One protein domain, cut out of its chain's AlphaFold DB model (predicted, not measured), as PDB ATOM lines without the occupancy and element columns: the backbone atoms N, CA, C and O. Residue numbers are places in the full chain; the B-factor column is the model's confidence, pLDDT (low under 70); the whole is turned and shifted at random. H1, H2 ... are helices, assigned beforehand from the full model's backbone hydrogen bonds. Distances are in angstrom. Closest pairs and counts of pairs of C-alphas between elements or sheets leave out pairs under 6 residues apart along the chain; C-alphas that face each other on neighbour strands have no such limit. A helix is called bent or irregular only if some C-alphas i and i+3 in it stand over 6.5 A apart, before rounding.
ATOM      1  N   ARG A  64     -21.140 -29.101 -28.232       61.84
ATOM      2  CA  ARG A  64     -20.921 -28.903 -26.786       61.84
ATOM      3  C   ARG A  64     -22.141 -28.333 -26.062       61.84
ATOM      4  O   ARG A  64     -22.510 -28.844 -25.015       61.84
ATOM      5  N   GLY A  65     -22.783 -27.310 -26.636       71.69
ATOM      6  CA  GLY A  65     -24.015 -26.752 -26.065       71.69
ATOM      7  C   GLY A  65     -25.126 -27.800 -25.975       71.69
ATOM      8  O   GLY A  65     -25.678 -28.014 -24.907       71.69
ATOM      9  N   ALA A  66     -25.352 -28.537 -27.068       70.56
ATOM     10  CA  ALA A  66     -26.378 -29.576 -27.113       70.56
ATOM     11  C   ALA A  66     -26.135 -30.714 -26.106       70.56
ATOM     12  O   ALA A  66     -27.079 -31.200 -25.498       70.56
ATOM     13  N   MET A  67     -24.882 -31.136 -25.909       68.06
ATOM     14  CA  MET A  67     -24.556 -32.190 -24.945       68.06
ATOM     15  C   MET A  67     -24.812 -31.741 -23.504       68.06
ATOM     16  O   MET A  67     -25.395 -32.496 -22.733       68.06
ATOM     17  N   ARG A  68     -24.435 -30.505 -23.154       72.44
ATOM     18  CA  ARG A  68     -24.705 -29.947 -21.825       72.44
ATOM     19  C   ARG A  68     -26.209 -29.835 -21.561       72.44
ATOM     20  O   ARG A  68     -26.663 -30.291 -20.521       72.44
ATOM     21  N   ASP A  69     -26.971 -29.356 -22.544       76.12
ATOM     22  CA  ASP A  69     -28.432 -29.274 -22.447       76.12
ATOM     23  C   ASP A  69     -29.066 -30.669 -22.262       76.12
ATOM     24  O   ASP A  69     -30.005 -30.824 -21.487       76.12
ATOM     25  N   ILE A  70     -28.562 -31.710 -22.937       72.94
ATOM     26  CA  ILE A  70     -29.044 -33.093 -22.764       72.94
ATOM     27  C   ILE A  70     -28.745 -33.617 -21.353       72.94
ATOM     28  O   ILE A  70     -29.607 -34.257 -20.754       72.94
ATOM     29  N   ILE A  71     -27.548 -33.351 -20.822       70.38
ATOM     30  CA  ILE A  71     -27.153 -33.767 -19.469       70.38
ATOM     31  C   ILE A  71     -28.045 -33.094 -18.425       70.38
ATOM     32  O   ILE A  71     -28.585 -33.780 -17.560       70.38
ATOM     33  N   ASP A  72     -28.227 -31.778 -18.527       77.31
ATOM     34  CA  ASP A  72     -29.039 -31.014 -17.578       77.31
ATOM     35  C   ASP A  72     -30.506 -31.476 -17.626       77.31
ATOM     36  O   ASP A  72     -31.092 -31.771 -16.586       77.31
ATOM     37  N   ASN A  73     -31.065 -31.682 -18.826       75.19
ATOM     38  CA  ASN A  73     -32.421 -32.220 -18.976       75.19
ATOM     39  C   ASN A  73     -32.559 -33.648 -18.420       75.19
ATOM     40  O   ASN A  73     -33.588 -33.979 -17.836       75.19
ATOM     41  N   LEU A  74     -31.548 -34.510 -18.592       71.81
ATOM     42  CA  LEU A  74     -31.561 -35.845 -17.993       71.81
ATOM     43  C   LEU A  74     -31.587 -35.755 -16.470       71.81
ATOM     44  O   LEU A  74     -32.413 -36.421 -15.856       71.81
ATOM     45  N   TYR A  75     -30.729 -34.936 -15.860       73.44
ATOM     46  CA  TYR A  75     -30.722 -34.770 -14.407       73.44
ATOM     47  C   TYR A  75     -32.041 -34.200 -13.882       73.44
ATOM     48  O   TYR A  75     -32.558 -34.736 -12.909       73.44
ATOM     49  N   ASP A  76     -32.629 -33.208 -14.551       77.19
ATOM     50  CA  ASP A  76     -33.931 -32.647 -14.167       77.19
ATOM     51  C   ASP A  76     -35.050 -33.698 -14.231       77.19
ATOM     52  O   ASP A  76     -35.907 -33.776 -13.346       77.19
ATOM     53  N   VAL A  77     -35.038 -34.547 -15.263       72.88
ATOM     54  CA  VAL A  77     -36.000 -35.644 -15.365       72.88
ATOM     55  C   VAL A  77     -35.758 -36.685 -14.283       72.88
ATOM     56  O   VAL A  77     -36.723 -37.118 -13.654       72.88
ATOM     57  N   LEU A  78     -34.506 -37.068 -14.030       68.94
ATOM     58  CA  LEU A  78     -34.180 -38.001 -12.955       68.94
ATOM     59  C   LEU A  78     -34.650 -37.438 -11.605       68.94
ATOM     60  O   LEU A  78     -35.385 -38.123 -10.901       68.94
ATOM     61  N   ASP A  79     -34.361 -36.175 -11.294       70.56
ATOM     62  CA  ASP A  79     -34.800 -35.497 -10.065       70.56
ATOM     63  C   ASP A  79     -36.330 -35.452  -9.900       70.56
ATOM     64  O   ASP A  79     -36.831 -35.408  -8.772       70.56
ATOM     65  N   SER A  80     -37.085 -35.491 -11.005       70.19
ATOM     66  CA  SER A  80     -38.552 -35.526 -10.989       70.19
ATOM     67  C   SER A  80     -39.155 -36.909 -10.698       70.19
ATOM     68  O   SER A  80     -40.331 -36.994 -10.336       70.19
ATOM     69  N   ILE A  81     -38.375 -37.990 -10.819       71.31
ATOM     70  CA  ILE A  81     -38.818 -39.359 -10.530       71.31
ATOM     71  C   ILE A  81     -38.781 -39.568  -9.010       71.31
ATOM     72  O   ILE A  81     -37.727 -39.465  -8.391       71.31
ATOM     73  N   SER A  82     -39.899 -39.940  -8.376       62.22
ATOM     74  CA  SER A  82     -39.970 -40.140  -6.914       62.22
ATOM     75  C   SER A  82     -38.952 -41.162  -6.389       62.22
ATOM     76  O   SER A  82     -38.518 -41.084  -5.239       62.22
ATOM     77  N   LEU A  83     -38.565 -42.127  -7.224       58.94
ATOM     78  CA  LEU A  83     -37.555 -43.142  -6.909       58.94
ATOM     79  C   LEU A  83     -36.146 -42.579  -6.760       58.94
ATOM     80  O   LEU A  83     -35.290 -43.241  -6.165       58.94
ATOM     81  N   VAL A  84     -35.909 -41.361  -7.250       60.03
ATOM     82  CA  VAL A  84     -34.649 -40.674  -7.030       60.03
ATOM     83  C   VAL A  84     -34.425 -40.367  -5.566       60.03
ATOM     84  O   VAL A  84     -33.272 -40.313  -5.203       60.03
ATOM     85  N   GLU A  85     -35.404 -40.355  -4.653       66.50
ATOM     86  CA  GLU A  85     -35.063 -40.258  -3.217       66.50
ATOM     87  C   GLU A  85     -34.055 -41.326  -2.754       66.50
ATOM     88  O   GLU A  85     -33.212 -41.053  -1.903       66.50
ATOM     89  N   LYS A  86     -34.074 -42.514  -3.369       67.56
ATOM     90  CA  LYS A  86     -33.123 -43.592  -3.074       67.56
ATOM     91  C   LYS A  86     -31.742 -43.388  -3.709       67.56
ATOM     92  O   LYS A  86     -30.766 -43.945  -3.218       67.56
ATOM     93  N   PHE A  87     -31.674 -42.619  -4.792       67.88
ATOM     94  CA  PHE A  87     -30.455 -42.311  -5.546       67.88
ATOM     95  C   PHE A  87     -30.036 -40.833  -5.427       67.88
ATOM     96  O   PHE A  87     -29.050 -40.432  -6.034       67.88
ATOM     97  N   ARG A  88     -30.752 -40.026  -4.636       75.38
ATOM     98  CA  ARG A  88     -30.626 -38.565  -4.536       75.38
ATOM     99  C   ARG A  88     -29.265 -38.201  -3.992       75.38
ATOM    100  O   ARG A  88     -28.578 -37.394  -4.594       75.38
ATOM    101  N   GLU A  89     -28.848 -38.863  -2.917       74.00
ATOM    102  CA  GLU A  89     -27.506 -38.686  -2.361       74.00
ATOM    103  C   GLU A  89     -26.423 -39.049  -3.384       74.00
ATOM    104  O   GLU A  89     -25.378 -38.416  -3.418       74.00
ATOM    105  N   GLU A  90     -26.663 -40.032  -4.257       73.25
ATOM    106  CA  GLU A  90     -25.709 -40.414  -5.301       73.25
ATOM    107  C   GLU A  90     -25.669 -39.383  -6.444       73.25
ATOM    108  O   GLU A  90     -24.588 -39.042  -6.918       73.25
ATOM    109  N   ILE A  91     -26.824 -38.833  -6.838       71.50
ATOM    110  CA  ILE A  91     -26.949 -37.732  -7.808       71.50
ATOM    111  C   ILE A  91     -26.269 -36.468  -7.290       71.50
ATOM    112  O   ILE A  91     -25.434 -35.894  -7.988       71.50
ATOM    113  N   GLU A  92     -26.597 -36.057  -6.067       77.25
ATOM    114  CA  GLU A  92     -26.016 -34.890  -5.402       77.25
ATOM    115  C   GLU A  92     -24.503 -35.079  -5.235       77.25
ATOM    116  O   GLU A  92     -23.730 -34.191  -5.584       77.25
ATOM    117  N   ASN A  93     -24.046 -36.274  -4.846       76.38
ATOM    118  CA  ASN A  93     -22.619 -36.564  -4.735       76.38
ATOM    119  C   ASN A  93     -21.887 -36.478  -6.087       76.38
ATOM    120  O   ASN A  93     -20.816 -35.879  -6.154       76.38
ATOM    121  N   MET A  94     -22.459 -37.007  -7.176       70.56
ATOM    122  CA  MET A  94     -21.873 -36.888  -8.523       70.56
ATOM    123  C   MET A  94     -21.873 -35.446  -9.045       70.56
ATOM    124  O   MET A  94     -20.966 -35.044  -9.778       70.56
ATOM    125  N   ARG A  95     -22.886 -34.658  -8.674       75.19
ATOM    126  CA  ARG A  95     -22.993 -33.244  -9.044       75.19
ATOM    127  C   ARG A  95     -21.956 -32.389  -8.314       75.19
ATOM    128  O   ARG A  95     -21.323 -31.542  -8.950       75.19
ATOM    129  N   ASP A  96     -21.784 -32.635  -7.018       81.19
ATOM    130  CA  ASP A  96     -21.002 -31.784  -6.117       81.19
ATOM    131  C   ASP A  96     -19.526 -32.194  -6.009       81.19
ATOM    132  O   ASP A  96     -18.679 -31.342  -5.734       81.19
ATOM    133  N   HIS A  97     -19.189 -33.461  -6.275       77.75
ATOM    134  CA  HIS A  97     -17.832 -34.000  -6.132       77.75
ATOM    135  C   HIS A  97     -17.321 -34.610  -7.446       77.75
ATOM    136  O   HIS A  97     -17.209 -35.835  -7.566       77.75
ATOM    137  N   PRO A  98     -16.982 -33.787  -8.457       70.75
ATOM    138  CA  PRO A  98     -16.278 -34.296  -9.626       70.75
ATOM    139  C   PRO A  98     -14.916 -34.875  -9.196       70.75
ATOM    140  O   PRO A  98     -14.305 -34.360  -8.258       70.75
ATOM    141  N   PRO A  99     -14.409 -35.923  -9.864       70.38
ATOM    142  CA  PRO A  99     -13.135 -36.528  -9.494       70.38
ATOM    143  C   PRO A  99     -11.988 -35.514  -9.574       70.38
ATOM    144  O   PRO A  99     -11.860 -34.788 -10.559       70.38
ATOM    145  N   ASP A 100     -11.133 -35.520  -8.548       72.00
ATOM    146  CA  ASP A 100      -9.987 -34.615  -8.331       72.00
ATOM    147  C   ASP A 100      -8.791 -34.884  -9.276       72.00
ATOM    148  O   ASP A 100      -7.621 -34.738  -8.925       72.00
ATOM    149  N   ILE A 101      -9.072 -35.325 -10.500       79.06
ATOM    150  CA  ILE A 101      -8.062 -35.620 -11.516       79.06
ATOM    151  C   ILE A 101      -7.921 -34.385 -12.409       79.06
ATOM    152  O   ILE A 101      -8.921 -33.813 -12.849       79.06
ATOM    153  N   GLU A 102      -6.681 -33.979 -12.701       85.44
ATOM    154  CA  GLU A 102      -6.386 -32.955 -13.710       85.44
ATOM    155  C   GLU A 102      -6.833 -33.445 -15.100       85.44
ATOM    156  O   GLU A 102      -6.067 -34.019 -15.867       85.44
ATOM    157  N   MET A 103      -8.114 -33.246 -15.398       88.50
ATOM    158  CA  MET A 103      -8.760 -33.545 -16.673       88.50
ATOM    159  C   MET A 103      -9.124 -32.239 -17.367       88.50
ATOM    160  O   MET A 103      -9.510 -31.260 -16.714       88.50
ATOM    161  N   ASN A 104      -9.035 -32.232 -18.696       91.56
ATOM    162  CA  ASN A 104      -9.506 -31.086 -19.465       91.56
ATOM    163  C   ASN A 104     -11.047 -30.977 -19.396       91.56
ATOM    164  O   ASN A 104     -11.741 -31.941 -19.068       91.56
ATOM    165  N   ASP A 105     -11.594 -29.793 -19.690       84.56
ATOM    166  CA  ASP A 105     -13.039 -29.539 -19.564       84.56
ATOM    167  C   ASP A 105     -13.897 -30.500 -20.410       84.56
ATOM    168  O   ASP A 105     -15.004 -30.848 -20.014       84.56
ATOM    169  N   GLU A 106     -13.378 -30.971 -21.550       82.75
ATOM    170  CA  GLU A 106     -14.080 -31.896 -22.451       82.75
ATOM    171  C   GLU A 106     -14.141 -33.316 -21.873       82.75
ATOM    172  O   GLU A 106     -15.192 -33.954 -21.883       82.75
ATOM    173  N   GLU A 107     -13.044 -33.801 -21.300       81.81
ATOM    174  CA  GLU A 107     -13.004 -35.078 -20.586       81.81
ATOM    175  C   GLU A 107     -13.912 -35.055 -19.352       81.81
ATOM    176  O   GLU A 107     -14.580 -36.046 -19.055       81.81
ATOM    177  N   ARG A 108     -13.987 -33.912 -18.659       82.94
ATOM    178  CA  ARG A 108     -14.866 -33.723 -17.499       82.94
ATOM    179  C   ARG A 108     -16.347 -33.755 -17.882       82.94
ATOM    180  O   ARG A 108     -17.136 -34.375 -17.176       82.94
ATOM    181  N   GLU A 109     -16.735 -33.105 -18.979       78.69
ATOM    182  CA  GLU A 109     -18.114 -33.154 -19.488       78.69
ATOM    183  C   GLU A 109     -18.501 -34.558 -19.967       78.69
ATOM    184  O   GLU A 109     -19.587 -35.034 -19.639       78.69
ATOM    185  N   ASN A 110     -17.598 -35.258 -20.659       76.81
ATOM    186  CA  ASN A 110     -17.830 -36.638 -21.085       76.81
ATOM    187  C   ASN A 110     -17.995 -37.592 -19.897       76.81
ATOM    188  O   ASN A 110     -18.848 -38.477 -19.940       76.81
ATOM    189  N   LEU A 111     -17.215 -37.407 -18.829       79.50
ATOM    190  CA  LEU A 111     -17.349 -38.226 -17.627       79.50
ATOM    191  C   LEU A 111     -18.697 -37.991 -16.932       79.50
ATOM    192  O   LEU A 111     -19.378 -38.952 -16.587       79.50
ATOM    193  N   LYS A 112     -19.132 -36.728 -16.821       79.44
ATOM    194  CA  LYS A 112     -20.467 -36.388 -16.303       79.44
ATOM    195  C   LYS A 112     -21.582 -37.021 -17.130       79.44
ATOM    196  O   LYS A 112     -22.524 -37.558 -16.558       79.44
ATOM    197  N   LEU A 113     -21.466 -36.996 -18.460       76.12
ATOM    198  CA  LEU A 113     -22.422 -37.670 -19.337       76.12
ATOM    199  C   LEU A 113     -22.439 -39.182 -19.082       76.12
ATOM    200  O   LEU A 113     -23.508 -39.760 -18.922       76.12
ATOM    201  N   GLN A 114     -21.272 -39.828 -19.013       76.50
ATOM    202  CA  GLN A 114     -21.191 -41.266 -18.744       76.50
ATOM    203  C   GLN A 114     -21.831 -41.641 -17.408       76.50
ATOM    204  O   GLN A 114     -22.588 -42.610 -17.348       76.50
ATOM    205  N   ASP A 115     -21.557 -40.883 -16.349       78.88
ATOM    206  CA  ASP A 115     -22.112 -41.142 -15.023       78.88
ATOM    207  C   ASP A 115     -23.624 -40.884 -14.979       78.88
ATOM    208  O   ASP A 115     -24.365 -41.703 -14.427       78.88
ATOM    209  N   ALA A 116     -24.109 -39.833 -15.653       75.06
ATOM    210  CA  ALA A 116     -25.536 -39.563 -15.817       75.06
ATOM    211  C   ALA A 116     -26.255 -40.708 -16.544       75.06
ATOM    212  O   ALA A 116     -27.295 -41.182 -16.085       75.06
ATOM    213  N   VAL A 117     -25.693 -41.212 -17.648       75.12
ATOM    214  CA  VAL A 117     -26.335 -42.297 -18.403       75.12
ATOM    215  C   VAL A 117     -26.224 -43.639 -17.655       75.12
ATOM    216  O   VAL A 117     -27.177 -44.417 -17.661       75.12
ATOM    217  N   LYS A 118     -25.131 -43.918 -16.926       76.94
ATOM    218  CA  LYS A 118     -25.040 -45.100 -16.039       76.94
ATOM    219  C   LYS A 118     -26.084 -45.054 -14.930       76.94
ATOM    220  O   LYS A 118     -26.709 -46.067 -14.613       76.94
ATOM    221  N   LEU A 119     -26.266 -43.889 -14.319       77.81
ATOM    222  CA  LEU A 119     -27.301 -43.679 -13.323       77.81
ATOM    223  C   LEU A 119     -28.693 -43.889 -13.928       77.81
ATOM    224  O   LEU A 119     -29.477 -44.637 -13.347       77.81
ATOM    225  N   ALA A 120     -28.972 -43.312 -15.100       74.88
ATOM    226  CA  ALA A 120     -30.224 -43.542 -15.813       74.88
ATOM    227  C   ALA A 120     -30.450 -45.045 -16.046       74.88
ATOM    228  O   ALA A 120     -31.509 -45.565 -15.705       74.88
ATOM    229  N   GLY A 121     -29.430 -45.779 -16.507       76.75
ATOM    230  CA  GLY A 121     -29.478 -47.233 -16.686       76.75
ATOM    231  C   GLY A 121     -29.792 -48.009 -15.399       76.75
ATOM    232  O   GLY A 121     -30.580 -48.957 -15.425       76.75
ATOM    233  N   ARG A 122     -29.238 -47.598 -14.251       75.25
ATOM    234  CA  ARG A 122     -29.561 -48.193 -12.941       75.25
ATOM    235  C   ARG A 122     -30.980 -47.877 -12.484       75.25
ATOM    236  O   ARG A 122     -31.642 -48.772 -11.965       75.25
ATOM    237  N   ILE A 123     -31.448 -46.648 -12.694       74.25
ATOM    238  CA  ILE A 123     -32.821 -46.236 -12.375       74.25
ATOM    239  C   ILE A 123     -33.804 -47.037 -13.226       74.25
ATOM    240  O   ILE A 123     -34.708 -47.651 -12.673       74.25
ATOM    241  N   ILE A 124     -33.557 -47.140 -14.533       73.81
ATOM    242  CA  ILE A 124     -34.308 -47.991 -15.463       73.81
ATOM    243  C   ILE A 124     -34.346 -49.439 -14.971       73.81
ATOM    244  O   ILE A 124     -35.420 -50.016 -14.872       73.81
ATOM    245  N   THR A 125     -33.194 -50.022 -14.624       73.25
ATOM    246  CA  THR A 125     -33.103 -51.432 -14.199       73.25
ATOM    247  C   THR A 125     -33.855 -51.667 -12.888       73.25
ATOM    248  O   THR A 125     -34.609 -52.627 -12.760       73.25
ATOM    249  N   TYR A 126     -33.697 -50.767 -11.913       74.75
ATOM    250  CA  TYR A 126     -34.457 -50.806 -10.663       74.75
ATOM    251  C   TYR A 126     -35.963 -50.692 -10.922       74.75
ATOM    252  O   TYR A 126     -36.775 -51.355 -10.276       74.75
ATOM    253  N   TRP A 127     -36.340 -49.862 -11.889       68.44
ATOM    254  CA  TRP A 127     -37.729 -49.648 -12.243       68.44
ATOM    255  C   TRP A 127     -38.329 -50.806 -13.035       68.44
ATOM    256  O   TRP A 127     -39.489 -51.116 -12.815       68.44
ATOM    257  N   GLU A 128     -37.566 -51.513 -13.875       67.50
ATOM    258  CA  GLU A 128     -38.013 -52.778 -14.477       67.50
ATOM    259  C   GLU A 128     -38.436 -53.779 -13.386       67.50
ATOM    260  O   GLU A 128     -39.455 -54.457 -13.525       67.50
ATOM    261  N   GLU A 129     -37.707 -53.832 -12.266       72.12
ATOM    262  CA  GLU A 129     -38.033 -54.707 -11.135       72.12
ATOM    263  C   GLU A 129     -39.291 -54.255 -10.364       72.12
ATOM    264  O   GLU A 129     -40.115 -55.093  -9.990       72.12
ATOM    265  N   GLU A 130     -39.462 -52.949 -10.133       71.25
ATOM    266  CA  GLU A 130     -40.615 -52.371  -9.412       71.25
ATOM    267  C   GLU A 130     -41.888 -52.281 -10.268       71.25
ATOM    268  O   GLU A 130     -42.985 -52.562  -9.787       71.25
ATOM    269  N   TRP A 131     -41.775 -51.944 -11.550       66.06
ATOM    270  CA  TRP A 131     -42.904 -51.836 -12.477       66.06
ATOM    271  C   TRP A 131     -43.522 -53.199 -12.793       66.06
ATOM    272  O   TRP A 131     -44.743 -53.325 -12.932       66.06
ATOM    273  N   MET A 132     -42.709 -54.259 -12.816       67.56
ATOM    274  CA  MET A 132     -43.214 -55.636 -12.868       67.56
ATOM    275  C   MET A 132     -44.024 -56.015 -11.618       67.56
ATOM    276  O   MET A 132     -44.784 -56.984 -11.659       67.56
ATOM    277  N   ALA A 133     -43.913 -55.250 -10.527       73.69
ATOM    278  CA  ALA A 133     -44.710 -55.429  -9.319       73.69
ATOM    279  C   ALA A 133     -46.044 -54.644  -9.317       73.69
ATOM    280  O   ALA A 133     -46.784 -54.761  -8.342       73.69
ATOM    281  N   ASP A 134     -46.373 -53.913 -10.396       74.00
ATOM    282  CA  ASP A 134     -47.652 -53.201 -10.605       74.00
ATOM    283  C   ASP A 134     -48.011 -52.240  -9.453       74.00
ATOM    284  O   ASP A 134     -49.106 -52.258  -8.886       74.00
ATOM    285  N   THR A 135     -47.037 -51.424  -9.038       80.25
ATOM    286  CA  THR A 135     -47.203 -50.508  -7.905       80.25
ATOM    287  C   THR A 135     -47.864 -49.190  -8.342       80.25
ATOM    288  O   THR A 135     -47.570 -48.681  -9.424       80.25
ATOM    289  N   PRO A 136     -48.717 -48.560  -7.504       77.69
ATOM    290  CA  PRO A 136     -49.303 -47.243  -7.800       77.69
ATOM    291  C   PRO A 136     -48.265 -46.140  -8.054       77.69
ATOM    292  O   PRO A 136     -48.527 -45.199  -8.796       77.69
ATOM    293  N   GLN A 137     -47.082 -46.279  -7.450       75.38
ATOM    294  CA  GLN A 137     -45.948 -45.377  -7.632       75.38
ATOM    295  C   GLN A 137     -45.451 -45.382  -9.085       75.38
ATOM    296  O   GLN A 137     -45.094 -44.342  -9.627       75.38
ATOM    297  N   ALA A 138     -45.514 -46.535  -9.755       74.44
ATOM    298  CA  ALA A 138     -45.059 -46.654 -11.128       74.44
ATOM    299  C   ALA A 138     -45.949 -45.881 -12.125       74.44
ATOM    300  O   ALA A 138     -45.441 -45.326 -13.093       74.44
ATOM    301  N   GLU A 139     -47.258 -45.758 -11.881       77.94
ATOM    302  CA  GLU A 139     -48.111 -44.909 -12.732       77.94
ATOM    303  C   GLU A 139     -47.850 -43.413 -12.483       77.94
ATOM    304  O   GLU A 139     -47.944 -42.606 -13.406       77.94
ATOM    305  N   GLN A 140     -47.474 -43.036 -11.255       83.19
ATOM    306  CA  GLN A 140     -47.108 -41.658 -10.918       83.19
ATOM    307  C   GLN A 140     -45.794 -41.228 -11.589       83.19
ATOM    308  O   GLN A 140     -45.701 -40.101 -12.069       83.19
ATOM    309  N   ASP A 141     -44.801 -42.118 -11.647       77.44
ATOM    310  CA  ASP A 141     -43.474 -41.829 -12.209       77.44
ATOM    311  C   ASP A 141     -43.406 -41.982 -13.743       77.44
ATOM    312  O   ASP A 141     -42.425 -41.591 -14.382       77.44
ATOM    313  N   ARG A 142     -44.468 -42.509 -14.364       78.44
ATOM    314  CA  ARG A 142     -44.563 -42.748 -15.811       78.44
ATOM    315  C   ARG A 142     -44.251 -41.519 -16.689       78.44
ATOM    316  O   ARG A 142     -43.488 -41.689 -17.639       78.44
ATOM    317  N   PRO A 143     -44.758 -40.297 -16.423       79.75
ATOM    318  CA  PRO A 143     -44.495 -39.144 -17.293       79.75
ATOM    319  C   PRO A 143     -43.017 -38.730 -17.316       79.75
ATOM    320  O   PRO A 143     -42.481 -38.348 -18.358       79.75
ATOM    321  N   ALA A 144     -42.337 -38.830 -16.172       73.25
ATOM    322  CA  ALA A 144     -40.907 -38.562 -16.084       73.25
ATOM    323  C   ALA A 144     -40.116 -39.620 -16.866       73.25
ATOM    324  O   ALA A 144     -39.221 -39.279 -17.638       73.25
ATOM    325  N   MET A 145     -40.520 -40.890 -16.775       70.00
ATOM    326  CA  MET A 145     -39.930 -41.964 -17.574       70.00
ATOM    327  C   MET A 145     -40.117 -41.750 -19.075       70.00
ATOM    328  O   MET A 145     -39.141 -41.892 -19.801       70.00
ATOM    329  N   GLU A 146     -41.312 -41.360 -19.533       75.69
ATOM    330  CA  GLU A 146     -41.591 -40.999 -20.936       75.69
ATOM    331  C   GLU A 146     -40.748 -39.797 -21.404       75.69
ATOM    332  O   GLU A 146     -40.339 -39.733 -22.564       75.69
ATOM    333  N   THR A 147     -40.404 -38.881 -20.496       75.06
ATOM    334  CA  THR A 147     -39.527 -37.742 -20.800       75.06
ATOM    335  C   THR A 147     -38.054 -38.162 -20.896       75.06
ATOM    336  O   THR A 147     -37.383 -37.794 -21.859       75.06
ATOM    337  N   ALA A 148     -37.544 -38.968 -19.955       72.00
ATOM    338  CA  ALA A 148     -36.155 -39.463 -19.961       72.00
ATOM    339  C   ALA A 148     -35.877 -40.262 -21.232       72.00
ATOM    340  O   ALA A 148     -34.878 -40.107 -21.928       72.00
ATOM    341  N   ALA A 149     -36.833 -41.114 -21.535       72.38
ATOM    342  CA  ALA A 149     -36.975 -41.835 -22.762       72.38
ATOM    343  C   ALA A 149     -36.898 -40.993 -24.037       72.38
ATOM    344  O   ALA A 149     -36.097 -41.290 -24.923       72.38
ATOM    345  N   GLN A 150     -37.743 -39.965 -24.136       77.19
ATOM    346  CA  GLN A 150     -37.769 -39.073 -25.286       77.19
ATOM    347  C   GLN A 150     -36.419 -38.367 -25.434       77.19
ATOM    348  O   GLN A 150     -35.869 -38.343 -26.530       77.19
ATOM    349  N   LEU A 151     -35.823 -37.913 -24.325       73.38
ATOM    350  CA  LEU A 151     -34.475 -37.340 -24.311       73.38
ATOM    351  C   LEU A 151     -33.428 -38.320 -24.847       73.38
ATOM    352  O   LEU A 151     -32.602 -37.923 -25.662       73.38
ATOM    353  N   MET A 152     -33.472 -39.593 -24.439       71.56
ATOM    354  CA  MET A 152     -32.579 -40.634 -24.963       71.56
ATOM    355  C   MET A 152     -32.818 -40.924 -26.447       71.56
ATOM    356  O   MET A 152     -31.857 -41.152 -27.177       71.56
ATOM    357  N   SER A 153     -34.069 -40.890 -26.910       74.00
ATOM    358  CA  SER A 153     -34.401 -41.055 -28.330       74.00
ATOM    359  C   SER A 153     -33.971 -39.858 -29.183       74.00
ATOM    360  O   SER A 153     -33.646 -40.037 -30.355       74.00
ATOM    361  N   ASP A 154     -33.980 -38.653 -28.612       75.19
ATOM    362  CA  ASP A 154     -33.585 -37.410 -29.281       75.19
ATOM    363  C   ASP A 154     -32.063 -37.195 -29.276       75.19
ATOM    364  O   ASP A 154     -31.552 -36.319 -29.986       75.19
ATOM    365  N   MET A 155     -31.310 -38.009 -28.525       77.50
ATOM    366  CA  MET A 155     -29.857 -38.044 -28.650       77.50
ATOM    367  C   MET A 155     -29.491 -38.443 -30.079       77.50
ATOM    368  O   MET A 155     -29.879 -39.496 -30.581       77.50
ATOM    369  N   THR A 156     -28.701 -37.603 -30.745       73.81
ATOM    370  CA  THR A 156     -28.187 -37.922 -32.082       73.81
ATOM    371  C   THR A 156     -27.429 -39.251 -32.052       73.81
ATOM    372  O   THR A 156     -26.683 -39.477 -31.100       73.81
ATOM    373  N   GLU A 157     -27.535 -40.066 -33.110       67.44
ATOM    374  CA  GLU A 157     -26.824 -41.356 -33.231       67.44
ATOM    375  C   GLU A 157     -25.338 -41.244 -32.859       67.44
ATOM    376  O   GLU A 157     -24.824 -42.076 -32.129       67.44
ATOM    377  N   GLY A 158     -24.671 -40.140 -33.222       68.56
ATOM    378  CA  GLY A 158     -23.269 -39.915 -32.857       68.56
ATOM    379  C   GLY A 158     -22.992 -39.773 -31.352       68.56
ATOM    380  O   GLY A 158     -21.921 -40.168 -30.911       68.56
ATOM    381  N   ILE A 159     -23.929 -39.239 -30.559       64.88
ATOM    382  CA  ILE A 159     -23.825 -39.194 -29.086       64.88
ATOM    383  C   ILE A 159     -24.161 -40.572 -28.514       64.88
ATOM    384  O   ILE A 159     -23.470 -41.042 -27.616       64.88
ATOM    385  N   HIS A 160     -25.176 -41.238 -29.067       65.31
ATOM    386  CA  HIS A 160     -25.549 -42.591 -28.667       65.31
ATOM    387  C   HIS A 160     -24.397 -43.585 -28.875       65.31
ATOM    388  O   HIS A 160     -24.109 -44.365 -27.977       65.31
ATOM    389  N   ASP A 161     -23.692 -43.523 -30.004       68.31
ATOM    390  CA  ASP A 161     -22.559 -44.400 -30.308       68.31
ATOM    391  C   ASP A 161     -21.359 -44.112 -29.396       68.31
ATOM    392  O   ASP A 161     -20.762 -45.040 -28.852       68.31
ATOM    393  N   GLN A 162     -21.060 -42.832 -29.141       64.69
ATOM    394  CA  GLN A 162     -19.990 -42.427 -28.220       64.69
ATOM    395  C   GLN A 162     -20.259 -42.870 -26.778       64.69
ATOM    396  O   GLN A 162     -19.356 -43.323 -26.075       64.69
ATOM    397  N   VAL A 163     -21.510 -42.745 -26.333       61.00
ATOM    398  CA  VAL A 163     -21.945 -43.203 -25.013       61.00
ATOM    399  C   VAL A 163     -21.936 -44.732 -24.978       61.00
ATOM    400  O   VAL A 163     -21.346 -45.314 -24.071       61.00
ATOM    401  N   SER A 164     -22.479 -45.393 -26.000       64.56
ATOM    402  CA  SER A 164     -22.529 -46.850 -26.111       64.56
ATOM    403  C   SER A 164     -21.134 -47.473 -26.083       64.56
ATOM    404  O   SER A 164     -20.920 -48.419 -25.336       64.56
ATOM    405  N   GLU A 165     -20.125 -46.946 -26.778       69.75
ATOM    406  CA  GLU A 165     -18.763 -47.510 -26.718       69.75
ATOM    407  C   GLU A 165     -18.205 -47.607 -25.287       69.75
ATOM    408  O   GLU A 165     -17.512 -48.571 -24.961       69.75
ATOM    409  N   SER A 166     -18.578 -46.674 -24.408       57.84
ATOM    410  CA  SER A 166     -18.156 -46.651 -23.001       57.84
ATOM    411  C   SER A 166     -19.009 -47.504 -22.052       57.84
ATOM    412  O   SER A 166     -18.684 -47.633 -20.869       57.84
ATOM    413  N   PHE A 167     -20.103 -48.084 -22.547       62.03
ATOM    414  CA  PHE A 167     -21.065 -48.816 -21.733       62.03
ATOM    415  C   PHE A 167     -20.693 -50.290 -21.601       62.03
ATOM    416  O   PHE A 167     -20.334 -50.954 -22.582       62.03
ATOM    417  N   ASP A 168     -20.852 -50.832 -20.391       66.44
ATOM    418  CA  ASP A 168     -20.870 -52.281 -20.216       66.44
ATOM    419  C   ASP A 168     -22.079 -52.898 -20.944       66.44
ATOM    420  O   ASP A 168     -23.054 -52.225 -21.296       66.44
ATOM    421  N   ARG A 169     -22.007 -54.207 -21.202       69.19
ATOM    422  CA  ARG A 169     -23.042 -54.925 -21.959       69.19
ATOM    423  C   ARG A 169     -24.430 -54.789 -21.324       69.19
ATOM    424  O   ARG A 169     -25.411 -54.687 -22.050       69.19
ATOM    425  N   VAL A 170     -24.520 -54.777 -19.995       61.16
ATOM    426  CA  VAL A 170     -25.804 -54.702 -19.284       61.16
ATOM    427  C   VAL A 170     -26.456 -53.345 -19.526       61.16
ATOM    428  O   VAL A 170     -27.627 -53.278 -19.881       61.16
ATOM    429  N   SER A 171     -25.674 -52.274 -19.428       66.19
ATOM    430  CA  SER A 171     -26.138 -50.903 -19.626       66.19
ATOM    431  C   SER A 171     -26.581 -50.650 -21.072       66.19
ATOM    432  O   SER A 171     -27.590 -49.980 -21.294       66.19
ATOM    433  N   LYS A 172     -25.886 -51.240 -22.060       68.88
ATOM    434  CA  LYS A 172     -26.297 -51.226 -23.480       68.88
ATOM    435  C   LYS A 172     -27.651 -51.891 -23.692       68.88
ATOM    436  O   LYS A 172     -28.522 -51.320 -24.341       68.88
ATOM    437  N   VAL A 173     -27.832 -53.082 -23.123       69.50
ATOM    438  CA  VAL A 173     -29.088 -53.834 -23.225       69.50
ATOM    439  C   VAL A 173     -30.230 -53.068 -22.560       69.50
ATOM    440  O   VAL A 173     -31.302 -52.969 -23.150       69.50
ATOM    441  N   SER A 174     -30.009 -52.482 -21.379       67.31
ATOM    442  CA  SER A 174     -31.023 -51.670 -20.697       67.31
ATOM    443  C   SER A 174     -31.413 -50.431 -21.512       67.31
ATOM    444  O   SER A 174     -32.601 -50.165 -21.676       67.31
ATOM    445  N   LEU A 175     -30.445 -49.708 -22.094       67.75
ATOM    446  CA  LEU A 175     -30.730 -48.574 -22.985       67.75
ATOM    447  C   LEU A 175     -31.537 -48.996 -24.214       67.75
ATOM    448  O   LEU A 175     -32.541 -48.365 -24.546       67.75
ATOM    449  N   GLN A 176     -31.132 -50.085 -24.868       72.69
ATOM    450  CA  GLN A 176     -31.816 -50.589 -26.056       72.69
ATOM    451  C   GLN A 176     -33.246 -51.044 -25.732       72.69
ATOM    452  O   GLN A 176     -34.171 -50.756 -26.489       72.69
ATOM    453  N   ARG A 177     -33.462 -51.685 -24.576       70.31
ATOM    454  CA  ARG A 177     -34.804 -52.066 -24.111       70.31
ATOM    455  C   ARG A 177     -35.691 -50.854 -23.891       70.31
ATOM    456  O   ARG A 177     -36.839 -50.862 -24.326       70.31
ATOM    457  N   VAL A 178     -35.168 -49.809 -23.257       66.69
ATOM    458  CA  VAL A 178     -35.925 -48.568 -23.058       66.69
ATOM    459  C   VAL A 178     -36.265 -47.935 -24.395       66.69
ATOM    460  O   VAL A 178     -37.420 -47.592 -24.623       66.69
ATOM    461  N   ARG A 179     -35.306 -47.857 -25.318       70.56
ATOM    462  CA  ARG A 179     -35.543 -47.344 -26.670       70.56
ATOM    463  C   ARG A 179     -36.687 -48.080 -27.369       70.56
ATOM    464  O   ARG A 179     -37.609 -47.441 -27.867       70.56
ATOM    465  N   ILE A 180     -36.656 -49.410 -27.362       71.25
ATOM    466  CA  ILE A 180     -37.691 -50.242 -27.988       71.25
ATOM    467  C   ILE A 180     -39.041 -50.077 -27.275       71.25
ATOM    468  O   ILE A 180     -40.079 -49.934 -27.921       71.25
ATOM    469  N   TRP A 181     -39.045 -50.033 -25.940       68.75
ATOM    470  CA  TRP A 181     -40.254 -49.799 -25.146       68.75
ATOM    471  C   TRP A 181     -40.971 -48.509 -25.556       68.75
ATOM    472  O   TRP A 181     -42.195 -48.493 -25.721       68.75
ATOM    473  N   LEU A 182     -40.200 -47.454 -25.802       65.31
ATOM    474  CA  LEU A 182     -40.717 -46.159 -26.228       65.31
ATOM    475  C   LEU A 182     -41.230 -46.155 -27.646       65.31
ATOM    476  O   LEU A 182     -42.302 -45.614 -27.907       65.31
ATOM    477  N   GLN A 183     -40.499 -46.800 -28.550       67.81
ATOM    478  CA  GLN A 183     -40.920 -46.946 -29.937       67.81
ATOM    479  C   GLN A 183     -42.258 -47.685 -30.049       67.81
ATOM    480  O   GLN A 183     -43.042 -47.403 -30.953       67.81
ATOM    481  N   MET A 184     -42.566 -48.570 -29.100       70.31
ATOM    482  CA  MET A 184     -43.828 -49.310 -29.058       70.31
ATOM    483  C   MET A 184     -44.926 -48.661 -28.206       70.31
ATOM    484  O   MET A 184     -45.988 -49.259 -28.013       70.31
ATOM    485  N   GLY A 185     -44.702 -47.452 -27.686       67.19
ATOM    486  CA  GLY A 185     -45.699 -46.719 -26.901       67.19
ATOM    487  C   GLY A 185     -46.066 -47.386 -25.572       67.19
ATOM    488  O   GLY A 185     -47.159 -47.166 -25.057       67.19
ATOM    489  N   GLY A 186     -45.191 -48.235 -25.025       61.94
ATOM    490  CA  GLY A 186     -45.335 -48.816 -23.689       61.94
ATOM    491  C   GLY A 186     -46.486 -49.810 -23.471       61.94
ATOM    492  O   GLY A 186     -46.746 -50.185 -22.327       61.94
ATOM    493  N   PHE A 187     -47.172 -50.265 -24.525       53.38
ATOM    494  CA  PHE A 187     -48.358 -51.125 -24.385       53.38
ATOM    495  C   PHE A 187     -48.046 -52.609 -24.143       53.38
ATOM    496  O   PHE A 187     -48.837 -53.300 -23.503       53.38
ATOM    497  N   ASP A 188     -46.905 -53.108 -24.624       65.94
ATOM    498  CA  ASP A 188     -46.482 -54.497 -24.419       65.94
ATOM    499  C   ASP A 188     -45.223 -54.560 -23.548       65.94
ATOM    500  O   ASP A 188     -44.115 -54.255 -23.993       65.94
TER     501      ASP A 188
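What this domain is: This is residues 64 to 188 of the 374 residues of an uncharacterized protein of Oidiodendron maius Zn (UniProt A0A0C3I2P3). The long helix H4 runs through the middle of the domain, with H1 packed along one side of it and H5 packed beside H1, running the opposite way, while H6 and H7 cross H4 at wide angles. The short helices H2 and H3 fold back from the end of H1, and H3 runs alongside H4 with few contacts. The printed part has 125 residues with seven named helices, H1 to H7 in order, and no named strand; its class is all helix. It is compact, with a radius of gyration of the C-alphas of 14.5 A and spans of 46 by 31 by 26 A.

How they stand to each other: H1, residues 64 to 80, touches residues 109 to 120 of H4, residues 105 to 131, the same way at a shallow tilt of 31 degrees; their closest C-alphas, Ile 71 and Leu 113, are 6.1 A apart. H1 touches residues 144 to 151 of H5, residues 136 to 154, opposite ways at a shallow tilt of 5 degrees, closest at the C-alphas of Val 77 and Ala 144, 5.8 A. H1, H4 and H5 form a bundle, helices grouped side by side. H2, residues 82 to 86, is close to but not clearly touching H5, with the C-alphas of Ser 82 and Asp 141 closest at 6.6 A. H3, residues 88 to 96, is close to but not clearly touching H4, closest at the C-alphas of Met 94 and Asp 115, 7.8 A. H4 is the hub, touching four helices. H4 and H5 form a helical hairpin and only just touch, with 3 pairs of C-alphas within 8 A; the closest, Trp 131 and Ala 138, are 5.8 A apart. H5 is irregular, with C-alphas 140 and 143 at 7.3 A and a kink of 43 degrees near residue 143. H6, residues 157 to 165, only just touches H4, with 3 pairs of C-alphas within 8 A, about perpendicular at 81 degrees; Gln 114 and Val 163 have the closest C-alphas, 6.6 A. H7, residues 169 to 183, touches H4 at the C-alphas of Gly 121 and Ser 171, 5.8 A, and H5 at those of Ser 153 and Arg 179, 6.6 A. In H1, H3, H4, H6 and H7 every O i to N i+4 pair is within hydrogen-bond range; H5 has 13 of 15, and H2 has 0 of 1 but 2 of 2 O i to N i+3 pairs.

Where its parts are: H1 begins at C-alpha 64 (-20.921, -28.903, -26.786) and is 24.6 A long. H2 and H3 measure 8.6 A and 11.9 A. H4 begins at C-alpha 105 (-13.039, -29.539, -19.564) and is 37.9 A long. H5, H6 and H7 measure 28.4 A, 12.1 A and 21.1 A; H7 ends at C-alpha 183 (-40.920, -46.946, -29.937).

The domain as a whole: The two C-alphas farthest apart, Glu 102 and Phe 187, are 47.0 A apart. The printed part has no cut and no long link. Mean pLDDT of the printed part is 72.3, with 40 residues under 70, among them 157 to 175.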